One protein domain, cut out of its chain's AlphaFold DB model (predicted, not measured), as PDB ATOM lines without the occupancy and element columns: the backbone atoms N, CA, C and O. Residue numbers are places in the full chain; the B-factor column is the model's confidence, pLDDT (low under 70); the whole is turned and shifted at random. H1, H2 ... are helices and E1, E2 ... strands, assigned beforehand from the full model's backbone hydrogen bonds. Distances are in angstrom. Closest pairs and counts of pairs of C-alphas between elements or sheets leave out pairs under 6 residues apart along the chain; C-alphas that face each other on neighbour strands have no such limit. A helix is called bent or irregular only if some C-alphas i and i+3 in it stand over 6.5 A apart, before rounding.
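This is residues 7 to 128 of the 128 residues of the protein "Prepilin-type cleavage/methylation domain-containing protein" of Candidatus Pacearchaeota archaeon (UniProt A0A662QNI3). One very long helix, H1, sticks out of a five-stranded sheet as a free arm with its residues 7 to 23, while the sheet curls round its residues 24 to 47. The two layers, H1 on one face of the sheet, form a compact body. The printed part has 122 residues, with one named helix and five named strands in the order H1, E1, E2, E3, E4, E5 along the chain, mixed in class; the antiparallel sheet E1-E2-E3-E4-E5 is a meander, each strand the antiparallel neighbour of the one before. The whole is loose, radius of gyration of the C-alphas 18.5 A, and the arm draws its spans to 70 by 27 by 17 A.

Find C-alpha 7 at (-72.575, 345.719, 673.707); from there H1 runs 65.9 A to residue 52, with a kink of 35 degrees near residue 17. It is neither bent nor irregular, but only just: C-alphas 17 and 20 are 6.5 A apart. Next come E1, residues 70 to 72, 6.4 A; E2, 75 to 83, 25.8 A; E3, 98 to 104, 20.3 A; E4, 107 to 117, 27.3 A, which bends by 51 degrees at residue 110; and E5, 120 to 127, 22.3 A, ending at C-alpha 127 (-58.366, 335.394, 706.356).

The sheet is twisted, with edge strands E1 and E5. Look for N 70 and O 77 at 2.9 A in hairpin E1-E2, N 80 and O 101 at 2.8 A in E2-E3, N 102 and O 112 at 3.0 A in E3-E4, and N 113 and O 124 at 3.0 A in E4-E5. H1 is on the sheet; its closest C-alphas to E3 are Ala 35 and Ala 102, 5.4 A, and to E4 Leu 36 and Val 112, 5.8 A. In H1, 37 of 42 O i to N i+4 pairs are within hydrogen-bond range.

The C-alphas of Gly 7 and Ala 90, the two farthest apart, are 70.6 A apart. The printed part has no cut; the links H1 to E1 and E2 to E3 are long. Look for pLDDT under 70 at residues 7 to 8, 84 to 86 and 90 to 96.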
ATOM      1  N   GLY A   7     -71.937 345.817 672.390       62.94
ATOM      2  CA  GLY A   7     -72.575 345.719 673.707       62.94
ATOM      3  C   GLY A   7     -72.345 344.388 674.430       62.94
ATOM      4  O   GLY A   7     -72.116 344.393 675.633       62.94
ATOM      5  N   PHE A   8     -72.348 343.258 673.714       66.69
ATOM      6  CA  PHE A   8     -72.118 341.940 674.327       66.69
ATOM      7  C   PHE A   8     -70.664 341.790 674.780       66.69
ATOM      8  O   PHE A   8     -70.401 341.343 675.893       66.69
ATOM      9  N   SER A   9     -69.729 342.274 673.954       75.62
ATOM     10  CA  SER A   9     -68.299 342.215 674.261       75.62
ATOM     11  C   SER A   9     -67.941 343.005 675.528       75.62
ATOM     12  O   SER A   9     -67.130 342.547 676.324       75.62
ATOM     13  N   LEU A  10     -68.579 344.153 675.781       78.44
ATOM     14  CA  LEU A  10     -68.310 344.953 676.982       78.44
ATOM     15  C   LEU A  10     -68.848 344.298 678.271       78.44
ATOM     16  O   LEU A  10     -68.192 344.355 679.312       78.44
ATOM     17  N   ILE A  11     -70.027 343.666 678.208       83.31
ATOM     18  CA  ILE A  11     -70.654 343.003 679.366       83.31
ATOM     19  C   ILE A  11     -69.814 341.807 679.823       83.31
ATOM     20  O   ILE A  11     -69.631 341.616 681.023       83.31
ATOM     21  N   GLU A  12     -69.252 341.042 678.887       84.12
ATOM     22  CA  GLU A  12     -68.386 339.899 679.196       84.12
ATOM     23  C   GLU A  12     -67.108 340.320 679.936       84.12
ATOM     24  O   GLU A  12     -66.731 339.695 680.931       84.12
ATOM     25  N   PHE A  13     -66.480 341.427 679.524       83.50
ATOM     26  CA  PHE A  13     -65.317 341.978 680.227       83.50
ATOM     27  C   PHE A  13     -65.661 342.436 681.650       83.50
ATOM     28  O   PHE A  13     -64.934 342.122 682.594       83.50
ATOM     29  N   LEU A  14     -66.780 343.147 681.823       86.12
ATOM     30  CA  LEU A  14     -67.234 343.615 683.136       86.12
ATOM     31  C   LEU A  14     -67.593 342.441 684.062       86.12
ATOM     32  O   LEU A  14     -67.222 342.442 685.238       86.12
ATOM     33  N   ALA A  15     -68.263 341.415 683.531       85.50
ATOM     34  CA  ALA A  15     -68.630 340.216 684.275       85.50
ATOM     35  C   ALA A  15     -67.394 339.437 684.747       85.50
ATOM     36  O   ALA A  15     -67.341 339.025 685.904       85.50
ATOM     37  N   SER A  16     -66.368 339.305 683.898       88.12
ATOM     38  CA  SER A  16     -65.121 338.606 684.238       88.12
ATOM     39  C   SER A  16     -64.428 339.187 685.481       88.12
ATOM     40  O   SER A  16     -63.892 338.448 686.305       88.12
ATOM     41  N   ILE A  17     -64.506 340.508 685.680       86.19
ATOM     42  CA  ILE A  17     -63.936 341.185 686.856       86.19
ATOM     43  C   ILE A  17     -64.876 341.081 688.069       86.19
ATOM     44  O   ILE A  17     -64.424 340.900 689.203       86.19
ATOM     45  N   ALA A  18     -66.188 341.181 687.850       87.38
ATOM     46  CA  ALA A  18     -67.181 341.206 688.922       87.38
ATOM     47  C   ALA A  18     -67.434 339.831 689.567       87.38
ATOM     48  O   ALA A  18     -67.642 339.758 690.779       87.38
ATOM     49  N   ILE A  19     -67.389 338.738 688.799       86.06
ATOM     50  CA  ILE A  19     -67.646 337.370 689.287       86.06
ATOM     51  C   ILE A  19     -66.703 336.953 690.433       86.06
ATOM     52  O   ILE A  19     -67.207 336.568 691.491       86.06
ATOM     53  N   PRO A  20     -65.361 337.032 690.311       85.06
ATOM     54  CA  PRO A  20     -64.470 336.598 691.390       85.06
ATOM     55  C   PRO A  20     -64.605 337.474 692.639       85.06
ATOM     56  O   PRO A  20     -64.475 336.988 693.765       85.06
ATOM     57  N   LEU A  21     -64.904 338.763 692.457       84.44
ATOM     58  CA  LEU A  21     -65.167 339.676 693.561       84.44
ATOM     59  C   LEU A  21     -66.439 339.262 694.314       84.44
ATOM     60  O   LEU A  21     -66.426 339.136 695.537       84.44
ATOM     61  N   TYR A  22     -67.514 338.985 693.579       86.44
ATOM     62  CA  TYR A  22     -68.786 338.534 694.129       86.44
ATOM     63  C   TYR A  22     -68.663 337.210 694.894       86.44
ATOM     64  O   TYR A  22     -69.139 337.115 696.026       86.44
ATOM     65  N   MET A  23     -67.951 336.224 694.337       86.25
ATOM     66  CA  MET A  23     -67.717 334.932 694.998       86.25
ATOM     67  C   MET A  23     -66.994 335.094 696.343       86.25
ATOM     68  O   MET A  23     -67.379 334.480 697.335       86.25
ATOM     69  N   ARG A  24     -66.001 335.990 696.426       85.75
ATOM     70  CA  ARG A  24     -65.311 336.295 697.692       85.75
ATOM     71  C   ARG A  24     -66.229 336.934 698.729       85.75
ATOM     72  O   ARG A  24     -66.174 336.568 699.903       85.75
ATOM     73  N   TYR A  25     -67.082 337.869 698.313       86.62
ATOM     74  CA  TYR A  25     -68.056 338.485 699.217       86.62
ATOM     75  C   TYR A  25     -69.080 337.476 699.734       86.62
ATOM     76  O   TYR A  25     -69.366 337.477 700.932       86.62
ATOM     77  N   GLN A  26     -69.583 336.588 698.873       87.81
ATOM     78  CA  GLN A  26     -70.472 335.510 699.301       87.81
ATOM     79  C   GLN A  26     -69.796 334.576 700.304       87.81
ATOM     80  O   GLN A  26     -70.366 334.296 701.354       87.81
ATOM     81  N   ASN A  27     -68.575 334.126 700.008       88.19
ATOM     82  CA  ASN A  27     -67.844 333.213 700.879       88.19
ATOM     83  C   ASN A  27     -67.617 333.824 702.262       88.19
ATOM     84  O   ASN A  27     -67.864 333.180 703.282       88.19
ATOM     85  N   LYS A  28     -67.231 335.104 702.302       86.75
ATOM     86  CA  LYS A  28     -67.109 335.848 703.554       86.75
ATOM     87  C   LYS A  28     -68.437 335.894 704.308       86.75
ATOM     88  O   LYS A  28     -68.445 335.594 705.497       86.75
ATOM     89  N   ALA A  29     -69.533 336.243 703.628       86.75
ATOM     90  CA  ALA A  29     -70.859 336.324 704.235       86.75
ATOM     91  C   ALA A  29     -71.278 334.979 704.851       86.75
ATOM     92  O   ALA A  29     -71.614 334.942 706.032       86.75
ATOM     93  N   LYS A  30     -71.146 333.875 704.105       87.12
ATOM     94  CA  LYS A  30     -71.452 332.514 704.574       87.12
ATOM     95  C   LYS A  30     -70.665 332.151 705.833       87.12
ATOM     96  O   LYS A  30     -71.255 331.749 706.833       87.12
ATOM     97  N   VAL A  31     -69.349 332.371 705.832       87.62
ATOM     98  CA  VAL A  31     -68.501 332.098 707.004       87.62
ATOM     99  C   VAL A  31     -68.913 332.965 708.199       87.62
ATOM    100  O   VAL A  31     -69.033 332.461 709.313       87.62
ATOM    101  N   THR A  32     -69.222 334.248 707.993       85.94
ATOM    102  CA  THR A  32     -69.724 335.106 709.081       85.94
ATOM    103  C   THR A  32     -71.135 334.760 709.554       85.94
ATOM    104  O   THR A  32     -71.462 335.053 710.696       85.94
ATOM    105  N   SER A  33     -71.980 334.148 708.730       86.69
ATOM    106  CA  SER A  33     -73.333 333.755 709.136       86.69
ATOM    107  C   SER A  33     -73.329 332.456 709.937       86.69
ATOM    108  O   SER A  33     -73.977 332.384 710.981       86.69
ATOM    109  N   TYR A  34     -72.580 331.450 709.484       87.94
ATOM    110  CA  TYR A  34     -72.613 330.106 710.063       87.94
ATOM    111  C   TYR A  34     -71.460 329.855 711.036       87.94
ATOM    112  O   TYR A  34     -71.700 329.564 712.207       87.94
ATOM    113  N   ALA A  35     -70.211 330.032 710.591       89.19
ATOM    114  CA  ALA A  35     -69.045 329.729 711.422       89.19
ATOM    115  C   ALA A  35     -68.959 330.659 712.640       89.19
ATOM    116  O   ALA A  35     -68.665 330.200 713.739       89.19
ATOM    117  N   LEU A  36     -69.270 331.951 712.477       90.00
ATOM    118  CA  LEU A  36     -69.227 332.906 713.591       90.00
ATOM    119  C   LEU A  36     -70.298 332.640 714.639       90.00
ATOM    120  O   LEU A  36     -70.008 332.681 715.832       90.00
ATOM    121  N   SER A  37     -71.521 332.364 714.197       89.81
ATOM    122  CA  SER A  37     -72.636 332.089 715.099       89.81
ATOM    123  C   SER A  37     -72.374 330.827 715.919       89.81
ATOM    124  O   SER A  37     -72.543 330.852 717.136       89.81
ATOM    125  N   ILE A  38     -71.883 329.759 715.281       90.31
ATOM    126  CA  ILE A  38     -71.583 328.490 715.957       90.31
ATOM    127  C   ILE A  38     -70.356 328.616 716.865       90.31
ATOM    128  O   ILE A  38     -70.419 328.202 718.019       90.31
ATOM    129  N   ALA A  39     -69.271 329.254 716.411       90.69
ATOM    130  CA  ALA A  39     -68.094 329.485 717.254       90.69
ATOM    131  C   ALA A  39     -68.441 330.305 718.504       90.69
ATOM    132  O   ALA A  39     -67.980 330.000 719.604       90.69
ATOM    133  N   ARG A  40     -69.300 331.321 718.356       90.25
ATOM    134  CA  ARG A  40     -69.779 332.130 719.477       90.25
ATOM    135  C   ARG A  40     -70.677 331.328 720.414       90.25
ATOM    136  O   ARG A  40     -70.542 331.477 721.622       90.25
ATOM    137  N   ALA A  41     -71.570 330.498 719.881       91.06
ATOM    138  CA  ALA A  41     -72.406 329.617 720.691       91.06
ATOM    139  C   ALA A  41     -71.554 328.620 721.492       91.06
ATOM    140  O   ALA A  41     -71.728 328.514 722.697       91.06
ATOM    141  N   CYS A  42     -70.563 327.988 720.861       89.81
ATOM    142  CA  CYS A  42     -69.600 327.121 721.539       89.81
ATOM    143  C   CYS A  42     -68.847 327.855 722.661       89.81
ATOM    144  O   CYS A  42     -68.772 327.371 723.787       89.81
ATOM    145  N   ALA A  43     -68.343 329.063 722.394       88.69
ATOM    146  CA  ALA A  43     -67.676 329.862 723.417       88.69
ATOM    147  C   ALA A  43     -68.595 330.205 724.604       88.69
ATOM    148  O   ALA A  43     -68.147 330.216 725.749       88.69
ATOM    149  N   LEU A  44     -69.879 330.469 724.345       88.31
ATOM    150  CA  LEU A  44     -70.870 330.718 725.391       88.31
ATOM    151  C   LEU A  44     -71.229 329.449 726.172       88.31
ATOM    152  O   LEU A  44     -71.378 329.546 727.385       88.31
ATOM    153  N   ASP A  45     -71.310 328.284 725.524       89.25
ATOM    154  CA  ASP A  45     -71.509 326.998 726.207       89.25
ATOM    155  C   ASP A  45     -70.362 326.718 727.186       89.25
ATOM    156  O   ASP A  45     -70.610 326.306 728.314       89.25
ATOM    157  N   ILE A  46     -69.115 326.996 726.787       86.12
ATOM    158  CA  ILE A  46     -67.937 326.831 727.654       86.12
ATOM    159  C   ILE A  46     -68.056 327.718 728.896       86.12
ATOM    160  O   ILE A  46     -67.864 327.257 730.021       86.12
ATOM    161  N   MET A  47     -68.412 328.991 728.705       85.00
ATOM    162  CA  MET A  47     -68.618 329.915 729.821       85.00
ATOM    163  C   MET A  47     -69.779 329.466 730.715       85.00
ATOM    164  O   MET A  47     -69.655 329.479 731.935       85.00
ATOM    165  N   ALA A  48     -70.896 329.044 730.120       87.56
ATOM    166  CA  ALA A  48     -72.065 328.570 730.850       87.56
ATOM    167  C   ALA A  48     -71.776 327.289 731.644       87.56
ATOM    168  O   ALA A  48     -72.285 327.147 732.754       87.56
ATOM    169  N   TYR A  49     -70.948 326.389 731.106       88.00
ATOM    170  CA  TYR A  49     -70.478 325.200 731.809       88.00
ATOM    171  C   TYR A  49     -69.675 325.588 733.049       88.00
ATOM    172  O   TYR A  49     -69.964 325.098 734.135       88.00
ATOM    173  N   CYS A  50     -68.734 326.525 732.921       84.19
ATOM    174  CA  CYS A  50     -67.923 326.945 734.061       84.19
ATOM    175  C   CYS A  50     -68.694 327.688 735.152       84.19
ATOM    176  O   CYS A  50     -68.326 327.572 736.313       84.19
ATOM    177  N   ILE A  51     -69.788 328.370 734.802       84.62
ATOM    178  CA  ILE A  51     -70.710 328.954 735.788       84.62
ATOM    179  C   ILE A  51     -71.490 327.865 736.543       84.62
ATOM    180  O   ILE A  51     -71.848 328.038 737.703       84.62
ATOM    181  N   GLN A  52     -71.799 326.743 735.890       86.50
ATOM    182  CA  GLN A  52     -72.552 325.643 736.505       86.50
ATOM    183  C   GLN A  52     -71.656 324.674 737.289       86.50
ATOM    184  O   GLN A  52     -72.137 324.012 738.207       86.50
ATOM    185  N   HIS A  53     -70.370 324.608 736.938       87.56
ATOM    186  CA  HIS A  53     -69.400 323.638 737.443       87.56
ATOM    187  C   HIS A  53     -68.082 324.315 737.871       87.56
ATOM    188  O   HIS A  53     -67.030 324.076 737.263       87.56
ATOM    189  N   PRO A  54     -68.105 325.182 738.901       85.00
ATOM    190  CA  PRO A  54     -66.900 325.856 739.372       85.00
ATOM    191  C   PRO A  54     -65.884 324.848 739.924       85.00
ATOM    192  O   PRO A  54     -66.226 323.943 740.687       85.00
ATOM    193  N   GLY A  55     -64.613 325.004 739.553       83.06
ATOM    194  CA  GLY A  55     -63.529 324.108 739.972       83.06
ATOM    195  C   GLY A  55     -63.431 322.788 739.198       83.06
ATOM    196  O   GLY A  55     -62.515 322.005 739.460       83.06
ATOM    197  N   GLU A  56     -64.332 322.519 738.247       86.00
ATOM    198  CA  GLU A  56     -64.287 321.304 737.432       86.00
ATOM    199  C   GLU A  56     -63.479 321.489 736.138       86.00
ATOM    200  O   GLU A  56     -63.284 322.591 735.622       86.00
ATOM    201  N   THR A  57     -63.002 320.374 735.579       85.06
ATOM    202  CA  THR A  57     -62.429 320.365 734.225       85.06
ATOM    203  C   THR A  57     -63.562 320.399 733.203       85.06
ATOM    204  O   THR A  57     -64.569 319.711 733.362       85.06
ATOM    205  N   ILE A  58     -63.398 321.195 732.148       84.50
ATOM    206  CA  ILE A  58     -64.382 321.336 731.077       84.50
ATOM    207  C   ILE A  58     -64.606 319.978 730.412       84.50
ATOM    208  O   ILE A  58     -63.673 319.354 729.904       84.50
ATOM    209  N   ASN A  59     -65.861 319.535 730.397       83.69
ATOM    210  CA  ASN A  59     -66.265 318.299 729.749       83.69
ATOM    211  C   ASN A  59     -66.959 318.607 728.418       83.69
ATOM    212  O   ASN A  59     -68.078 319.117 728.386       83.69
ATOM    213  N   GLU A  60     -66.313 318.235 727.312       80.62
ATOM    214  CA  GLU A  60     -66.804 318.488 725.951       80.62
ATOM    215  C   GLU A  60     -68.184 317.878 725.663       80.62
ATOM    216  O   GLU A  60     -68.917 318.378 724.811       80.62
ATOM    217  N   ASN A  61     -68.594 316.843 726.403       82.88
ATOM    218  CA  ASN A  61     -69.915 316.234 726.233       82.88
ATOM    219  C   ASN A  61     -71.067 317.177 726.611       82.88
ATOM    220  O   ASN A  61     -72.179 317.008 726.112       82.88
ATOM    221  N   PHE A  62     -70.804 318.171 727.463       84.06
ATOM    222  CA  PHE A  62     -71.777 319.181 727.884       84.06
ATOM    223  C   PHE A  62     -71.754 320.437 727.006       84.06
ATOM    224  O   PHE A  62     -72.470 321.394 727.286       84.06
ATOM    225  N   LEU A  63     -70.966 320.427 725.928       87.38
ATOM    226  CA  LEU A  63     -70.807 321.544 725.003       87.38
ATOM    227  C   LEU A  63     -71.416 321.191 723.637       87.38
ATOM    228  O   LEU A  63     -70.692 320.889 722.682       87.38
ATOM    229  N   PRO A  64     -72.756 321.188 723.505       86.31
ATOM    230  CA  PRO A  64     -73.422 320.737 722.288       86.31
ATOM    231  C   PRO A  64     -73.020 321.552 721.056       86.31
ATOM    232  O   PRO A  64     -72.938 320.981 719.966       86.31
ATOM    233  N   ASN A  65     -72.727 322.846 721.221       87.56
ATOM    234  CA  ASN A  65     -72.328 323.716 720.118       87.56
ATOM    235  C   ASN A  65     -70.836 323.613 719.765       87.56
ATOM    236  O   ASN A  65     -70.435 324.108 718.712       87.56
ATOM    237  N   CYS A  66     -70.017 322.959 720.595       86.38
ATOM    238  CA  CYS A  66     -68.583 322.760 720.351       86.38
ATOM    239  C   CYS A  66     -68.254 321.457 719.617       86.38
ATOM    240  O   CYS A  66     -67.083 321.135 719.425       86.38
ATOM    241  N   LYS A  67     -69.270 320.696 719.197       86.06
ATOM    242  CA  LYS A  67     -69.063 319.451 718.456       86.06
ATOM    243  C   LYS A  67     -68.334 319.717 717.142       86.06
ATOM    244  O   LYS A  67     -68.706 320.624 716.393       86.06
ATOM    245  N   ALA A  68     -67.346 318.876 716.852       81.69
ATOM    246  CA  ALA A  68     -66.682 318.852 715.558       81.69
ATOM    247  C   ALA A  68     -67.649 318.399 714.447       81.69
ATOM    248  O   ALA A  68     -68.562 317.609 714.690       81.69
ATOM    249  N   ASN A  69     -67.401 318.858 713.217       82.88
ATOM    250  CA  ASN A  69     -68.084 318.428 711.989       82.88
ATOM    251  C   ASN A  69     -69.611 318.614 712.004       82.88
ATOM    252  O   ASN A  69     -70.374 317.669 711.797       82.88
ATOM    253  N   GLN A  70     -70.072 319.845 712.221       83.44
ATOM    254  CA  GLN A  70     -71.499 320.166 712.163       83.44
ATOM    255  C   GLN A  70     -71.960 320.340 710.718       83.44
ATOM    256  O   GLN A  70     -71.325 321.034 709.928       83.44
ATOM    257  N   THR A  71     -73.084 319.728 710.357       84.12
ATOM    258  CA  THR A  71     -73.653 319.872 709.014       84.12
ATOM    259  C   THR A  71     -74.445 321.173 708.930       84.12
ATOM    260  O   THR A  71     -75.402 321.373 709.676       84.12
ATOM    261  N   THR A  72     -74.062 322.060 708.015       82.81
ATOM    262  CA  THR A  72     -74.802 323.290 707.705       82.81
ATOM    263  C   THR A  72     -75.332 323.231 706.270       82.81
ATOM    264  O   THR A  72     -74.817 322.450 705.467       82.81
ATOM    265  N   PRO A  73     -76.328 324.057 705.896       82.56
ATOM    266  CA  PRO A  73     -76.801 324.124 704.511       82.56
ATOM    267  C   PRO A  73     -75.701 324.468 703.494       82.56
ATOM    268  O   PRO A  73     -75.835 324.145 702.320       82.56
ATOM    269  N   GLU A  74     -74.628 325.124 703.946       79.81
ATOM    270  CA  GLU A  74     -73.515 325.597 703.115       79.81
ATOM    271  C   GLU A  74     -72.297 324.661 703.128       79.81
ATOM    272  O   GLU A  74     -71.277 325.012 702.543       79.81
ATOM    273  N   GLY A  75     -72.380 323.511 703.807       82.44
ATOM    274  CA  GLY A  75     -71.284 322.546 703.915       82.44
ATOM    275  C   GLY A  75     -71.037 322.053 705.339       82.44
ATOM    276  O   GLY A  75     -71.769 322.378 706.283       82.44
ATOM    277  N   THR A  76     -69.983 321.261 705.504       85.94
ATOM    278  CA  THR A  76     -69.531 320.813 706.827       85.94
ATOM    279  C   THR A  76     -68.752 321.935 707.511       85.94
ATOM    280  O   THR A  76     -67.876 322.561 706.915       85.94
ATOM    281  N   LEU A  77     -69.094 322.216 708.766       85.81
ATOM    282  CA  LEU A  77     -68.371 323.133 709.630       85.81
ATOM    283  C   LEU A  77     -67.463 322.338 710.569       85.81
ATOM    284  O   LEU A  77     -67.919 321.591 711.436       85.81
ATOM    285  N   GLU A  78     -66.168 322.556 710.425       87.38
ATOM    286  CA  GLU A  78     -65.134 322.039 711.305       87.38
ATOM    287  C   GLU A  78     -64.939 323.027 712.457       87.38
ATOM    288  O   GLU A  78     -64.412 324.126 712.275       87.38
ATOM    289  N   VAL A  79     -65.414 322.645 713.643       84.38
ATOM    290  CA  VAL A  79     -65.200 323.385 714.890       84.38
ATOM    291  C   VAL A  79     -64.115 322.669 715.683       84.38
ATOM    292  O   VAL A  79     -64.208 321.464 715.911       84.38
ATOM    293  N   SER A  80     -63.096 323.408 716.107       85.19
ATOM    294  CA  SER A  80     -62.025 322.917 716.971       85.19
ATOM    295  C   SER A  80     -61.872 323.835 718.173       85.19
ATOM    296  O   SER A  80     -61.773 325.055 718.014       85.19
ATOM    297  N   VAL A  81     -61.814 323.253 719.367       81.31
ATOM    298  CA  VAL A  81     -61.601 323.991 720.612       81.31
ATOM    299  C   VAL A  81     -60.219 323.662 721.157       81.31
ATOM    300  O   VAL A  81     -59.851 322.497 721.277       81.31
ATOM    301  N   THR A  82     -59.461 324.697 721.498       79.94
ATOM    302  CA  THR A  82     -58.168 324.580 722.167       79.94
ATOM    303  C   THR A  82     -58.282 325.202 723.550       79.94
ATOM    304  O   THR A  82     -58.528 326.404 723.683       79.94
ATOM    305  N   TYR A  83     -58.080 324.385 724.583       71.69
ATOM    306  CA  TYR A  83     -58.069 324.823 725.976       71.69
ATOM    307  C   TYR A  83     -56.636 324.982 726.479       71.69
ATOM    308  O   TYR A  83     -55.800 324.107 726.257       71.69
ATOM    309  N   TYR A  84     -56.360 326.051 727.222       56.88
ATOM    310  CA  TYR A  84     -55.047 326.284 727.821       56.88
ATOM    311  C   TYR A  84     -55.091 326.006 729.333       56.88
ATOM    312  O   TYR A  84     -55.041 326.928 730.125       56.88
ATOM    313  N   ASN A  85     -55.178 324.736 729.746       58.72
ATOM    314  CA  ASN A  85     -55.487 324.280 731.124       58.72
ATOM    315  C   ASN A  85     -56.984 324.211 731.485       58.72
ATOM    316  O   ASN A  85     -57.295 324.316 732.662       58.72
ATOM    317  N   GLY A  86     -57.871 324.033 730.493       65.94
ATOM    318  CA  GLY A  86     -59.274 323.544 730.508       65.94
ATOM    319  C   GLY A  86     -60.083 323.391 731.808       65.94
ATOM    320  O   GLY A  86     -60.899 322.481 731.892       65.94
ATOM    321  N   THR A  87     -59.888 324.235 732.811       75.12
ATOM    322  CA  THR A  87     -60.500 324.147 734.137       75.12
ATOM    323  C   THR A  87     -61.251 325.432 734.429       75.12
ATOM    324  O   THR A  87     -60.808 326.538 734.099       75.12
ATOM    325  N   CYS A  88     -62.427 325.257 735.012       79.75
ATOM    326  CA  CYS A  88     -63.260 326.332 735.504       79.75
ATOM    327  C   CYS A  88     -62.704 326.782 736.858       79.75
ATOM    328  O   CYS A  88     -62.426 325.955 737.724       79.75
ATOM    329  N   GLU A  89     -62.492 328.079 737.043       74.56
ATOM    330  CA  GLU A  89     -62.077 328.633 738.328       74.56
ATOM    331  C   GLU A  89     -63.230 328.649 739.331       74.56
ATOM    332  O   GLU A  89     -64.402 328.486 738.991       74.56
ATOM    333  N   ALA A  90     -62.870 328.844 740.599       64.62
ATOM    334  CA  ALA A  90     -63.809 328.932 741.709       64.62
ATOM    335  C   ALA A  90     -64.627 330.239 741.725       64.62
ATOM    336  O   ALA A  90     -65.561 330.355 742.512       64.62
ATOM    337  N   ASP A  91     -64.275 331.224 740.899       65.38
ATOM    338  CA  ASP A  91     -64.993 332.486 740.692       65.38
ATOM    339  C   ASP A  91     -65.881 332.463 739.435       65.38
ATOM    340  O   ASP A  91     -66.160 333.511 738.849       65.38
ATOM    341  N   ASP A  92     -66.323 331.269 739.022       60.47
ATOM    342  CA  ASP A  92     -67.210 331.022 737.876       60.47
ATOM    343  C   ASP A  92     -66.626 331.481 736.525       60.47
ATOM    344  O   ASP A  92     -67.337 331.594 735.518       60.47
ATOM    345  N   THR A  93     -65.315 331.751 736.473       64.62
ATOM    346  CA  THR A  93     -64.607 332.142 735.251       64.62
ATOM    347  C   THR A  93     -63.748 331.021 734.692       64.62
ATOM    348  O   THR A  93     -63.324 330.116 735.397       64.62
ATOM    349  N   VAL A  94     -63.491 331.039 733.385       66.88
ATOM    350  CA  VAL A  94     -62.516 330.116 732.796       66.88
ATOM    351  C   VAL A  94     -61.124 330.650 733.144       66.88
ATOM    352  O   VAL A  94     -60.810 331.780 732.774       66.88
ATOM    353  N   ASN A  95     -60.293 329.844 733.823       58.03
ATOM    354  CA  ASN A  95     -58.941 330.230 734.293       58.03
ATOM    355  C   ASN A  95     -58.040 330.707 733.150       58.03
ATOM    356  O   ASN A  95     -57.070 331.442 733.309       58.03
ATOM    357  N   SER A  96     -58.361 330.242 731.951       63.50
ATOM    358  CA  SER A  96     -57.440 330.214 730.849       63.50
ATOM    359  C   SER A  96     -58.004 330.829 729.597       63.50
ATOM    360  O   SER A  96     -59.201 330.791 729.313       63.50
ATOM    361  N   THR A  97     -57.075 331.349 728.804       71.19
ATOM    362  CA  THR A  97     -57.331 331.691 727.420       71.19
ATOM    363  C   THR A  97     -57.811 330.442 726.693       71.19
ATOM    364  O   THR A  97     -57.022 329.532 726.447       71.19
ATOM    365  N   PHE A  98     -59.095 330.370 726.357       82.06
ATOM    366  CA  PHE A  98     -59.588 329.353 725.436       82.06
ATOM    367  C   PHE A  98     -59.731 329.948 724.044       82.06
ATOM    368  O   PHE A  98     -59.987 331.146 723.876       82.06
ATOM    369  N   LEU A  99     -59.566 329.091 723.041       87.06
ATOM    370  CA  LEU A  99     -59.654 329.469 721.645       87.06
ATOM    371  C   LEU A  99     -60.574 328.490 720.916       87.06
ATOM    372  O   LEU A  99     -60.282 327.304 720.820       87.06
ATOM    373  N   VAL A 100     -61.679 329.000 720.384       88.69
ATOM    374  CA  VAL A 100     -62.595 328.270 719.507       88.69
ATOM    375  C   VAL A 100     -62.332 328.709 718.075       88.69
ATOM    376  O   VAL A 100     -62.425 329.892 717.740       88.69
ATOM    377  N   GLN A 101     -62.006 327.750 717.222       90.44
ATOM    378  CA  GLN A 101     -61.837 327.926 715.787       90.44
ATOM    379  C   GLN A 101     -62.986 327.258 715.050       90.44
ATOM    380  O   GLN A 101     -63.373 326.143 715.380       90.44
ATOM    381  N   ALA A 102     -63.512 327.940 714.036       88.44
ATOM    382  CA  ALA A 102     -64.511 327.376 713.143       88.44
ATOM    383  C   ALA A 102     -64.157 327.669 711.681       88.44
ATOM    384  O   ALA A 102     -63.888 328.820 711.312       88.44
ATOM    385  N   VAL A 103     -64.162 326.620 710.859       88.75
ATOM    386  CA  VAL A 103     -63.811 326.646 709.435       88.75
ATOM    387  C   VAL A 103     -64.879 325.899 708.646       88.75
ATOM    388  O   VAL A 103     -65.305 324.820 709.045       88.75
ATOM    389  N   LEU A 104     -65.327 326.464 707.524       87.50
ATOM    390  CA  LEU A 104     -66.194 325.740 706.595       87.50
ATOM    391  C   LEU A 104     -65.315 324.889 705.671       87.50
ATOM    392  O   LEU A 104     -64.422 325.438 705.025       87.50
ATOM    393  N   SER A 105     -65.575 323.587 705.556       84.44
ATOM    394  CA  SER A 105     -64.761 322.670 704.740       84.44
ATOM    395  C   SER A 105     -64.667 323.115 703.270       84.44
ATOM    396  O   SER A 105     -63.614 322.976 702.639       84.44
ATOM    397  N   ASP A 106     -65.741 323.721 702.755       82.75
ATOM    398  CA  ASP A 106     -65.847 324.218 701.379       82.75
ATOM    399  C   ASP A 106     -65.208 325.607 701.176       82.75
ATOM    400  O   ASP A 106     -64.917 326.005 700.047       82.75
ATOM    401  N   ILE A 107     -64.947 326.355 702.258       83.06
ATOM    402  CA  ILE A 107     -64.391 327.715 702.220       83.06
ATOM    403  C   ILE A 107     -63.140 327.781 703.102       83.06
ATOM    404  O   ILE A 107     -63.188 328.160 704.270       83.06
ATOM    405  N   LYS A 108     -61.983 327.479 702.503       81.31
ATOM    406  CA  LYS A 108     -60.682 327.451 703.200       81.31
ATOM    407  C   LYS A 108     -59.976 328.806 703.296       81.31
ATOM    408  O   LYS A 108     -58.929 328.909 703.920       81.31
ATOM    409  N   GLU A 109     -60.526 329.846 702.671       84.94
ATOM    410  CA  GLU A 109     -59.931 331.193 702.663       84.94
ATOM    411  C   GLU A 109     -60.182 331.967 703.966       84.94
ATOM    412  O   GLU A 109     -59.539 332.987 704.224       84.94
ATOM    413  N   TYR A 110     -61.139 331.522 704.780       87.19
ATOM    414  CA  TYR A 110     -61.581 332.241 705.967       87.19
ATOM    415  C   TYR A 110     -61.773 331.286 707.138       87.19
ATOM    416  O   TYR A 110     -62.284 330.181 706.984       87.19
ATOM    417  N   LYS A 111     -61.432 331.765 708.330       90.06
ATOM    418  CA  LYS A 111     -61.768 331.133 709.603       90.06
ATOM    419  C   LYS A 111     -62.356 332.144 710.561       90.06
ATOM    420  O   LYS A 111     -62.094 333.346 710.465       90.06
ATOM    421  N   VAL A 112     -63.118 331.641 711.516       91.50
ATOM    422  CA  VAL A 112     -63.512 332.411 712.688       91.50
ATOM    423  C   VAL A 112     -62.683 331.961 713.870       91.50
ATOM    424  O   VAL A 112     -62.489 330.763 714.075       91.50
ATOM    425  N   ILE A 113     -62.217 332.936 714.644       90.88
ATOM    426  CA  ILE A 113     -61.591 332.712 715.937       90.88
ATOM    427  C   ILE A 113     -62.434 333.418 716.988       90.88
ATOM    428  O   ILE A 113     -62.707 334.611 716.868       90.88
ATOM    429  N   CYS A 114     -62.833 332.671 718.008       90.12
ATOM    430  CA  CYS A 114     -63.351 333.194 719.257       90.12
ATOM    431  C   CYS A 114     -62.331 332.902 720.350       90.12
ATOM    432  O   CYS A 114     -62.053 331.745 720.646       90.12
ATOM    433  N   GLU A 115     -61.773 333.947 720.942       88.94
ATOM    434  CA  GLU A 115     -60.845 333.843 722.058       88.94
ATOM    435  C   GLU A 115     -61.451 334.509 723.288       88.94
ATOM    436  O   GLU A 115     -62.095 335.561 723.196       88.94
ATOM    437  N   GLN A 116     -61.244 333.897 724.448       84.25
ATOM    438  CA  GLN A 116     -61.501 334.557 725.716       84.25
ATOM    439  C   GLN A 116     -60.168 334.940 726.341       84.25
ATOM    440  O   GLN A 116     -59.325 334.083 726.554       84.25
ATOM    441  N   ALA A 117     -59.974 336.218 726.650       77.44
ATOM    442  CA  ALA A 117     -58.815 336.693 727.400       77.44
ATOM    443  C   ALA A 117     -59.280 337.736 728.420       77.44
ATOM    444  O   ALA A 117     -60.110 338.588 728.097       77.44
ATOM    445  N   ASN A 118     -58.768 337.675 729.654       75.38
ATOM    446  CA  ASN A 118     -59.138 338.592 730.741       75.38
ATOM    447  C   ASN A 118     -60.663 338.744 730.912       75.38
ATOM    448  O   ASN A 118     -61.178 339.861 730.961       75.38
ATOM    449  N   ARG A 119     -61.401 337.623 730.939       73.81
ATOM    450  CA  ARG A 119     -62.875 337.586 731.068       73.81
ATOM    451  C   ARG A 119     -63.648 338.293 729.939       73.81
ATOM    452  O   ARG A 119     -64.856 338.488 730.045       73.81
ATOM    453  N   SER A 120     -62.989 338.647 728.837       82.31
ATOM    454  CA  SER A 120     -63.620 339.220 727.648       82.31
ATOM    455  C   SER A 120     -63.634 338.189 726.527       82.31
ATOM    456  O   SER A 120     -62.581 337.700 726.126       82.31
ATOM    457  N   LEU A 121     -64.826 337.876 726.015       86.56
ATOM    458  CA  LEU A 121     -64.987 337.062 724.815       86.56
ATOM    459  C   LEU A 121     -64.908 337.957 723.574       86.56
ATOM    460  O   LEU A 121     -65.693 338.898 723.425       86.56
ATOM    461  N   ARG A 122     -63.989 337.642 722.663       89.25
ATOM    462  CA  ARG A 122     -63.840 338.323 721.375       89.25
ATOM    463  C   ARG A 122     -63.888 337.303 720.257       89.25
ATOM    464  O   ARG A 122     -63.096 336.373 720.229       89.25
ATOM    465  N   CYS A 123     -64.798 337.514 719.314       90.50
ATOM    466  CA  CYS A 123     -64.894 336.711 718.106       90.50
ATOM    467  C   CYS A 123     -64.633 337.584 716.886       90.50
ATOM    468  O   CYS A 123     -65.237 338.651 716.746       90.50
ATOM    469  N   TYR A 124     -63.761 337.134 715.993       89.75
ATOM    470  CA  TYR A 124     -63.420 337.853 714.775       89.75
ATOM    471  C   TYR A 124     -63.206 336.900 713.604       89.75
ATOM    472  O   TYR A 124     -62.880 335.721 713.753       89.75
ATOM    473  N   PHE A 125     -63.411 337.441 712.406       87.88
ATOM    474  CA  PHE A 125     -63.085 336.752 711.169       87.88
ATOM    475  C   PHE A 125     -61.601 336.964 710.856       87.88
ATOM    476  O   PHE A 125     -61.083 338.074 710.980       87.88
ATOM    477  N   GLN A 126     -60.924 335.916 710.405       88.69
ATOM    478  CA  GLN A 126     -59.546 335.972 709.940       88.69
ATOM    479  C   GLN A 126     -59.453 335.325 708.559       88.69
ATOM    480  O   GLN A 126     -60.022 334.263 708.313       88.69
ATOM    481  N   LYS A 127     -58.729 335.976 707.648       86.44
ATOM    482  CA  LYS A 127     -58.366 335.394 706.356       86.44
ATOM    483  C   LYS A 127     -57.147 334.481 706.538       86.44
ATOM    484  O   LYS A 127     -56.208 334.893 707.221       86.44
ATOM    485  N   ILE A 128     -57.197 333.277 705.968       83.44
ATOM    486  CA  ILE A 128     -56.087 332.308 705.940       83.44
ATOM    487  C   ILE A 128     -55.195 332.586 704.729       83.44
ATOM    488  O   ILE A 128     -55.738 332.967 703.662       83.44
TER     489      ILE A 128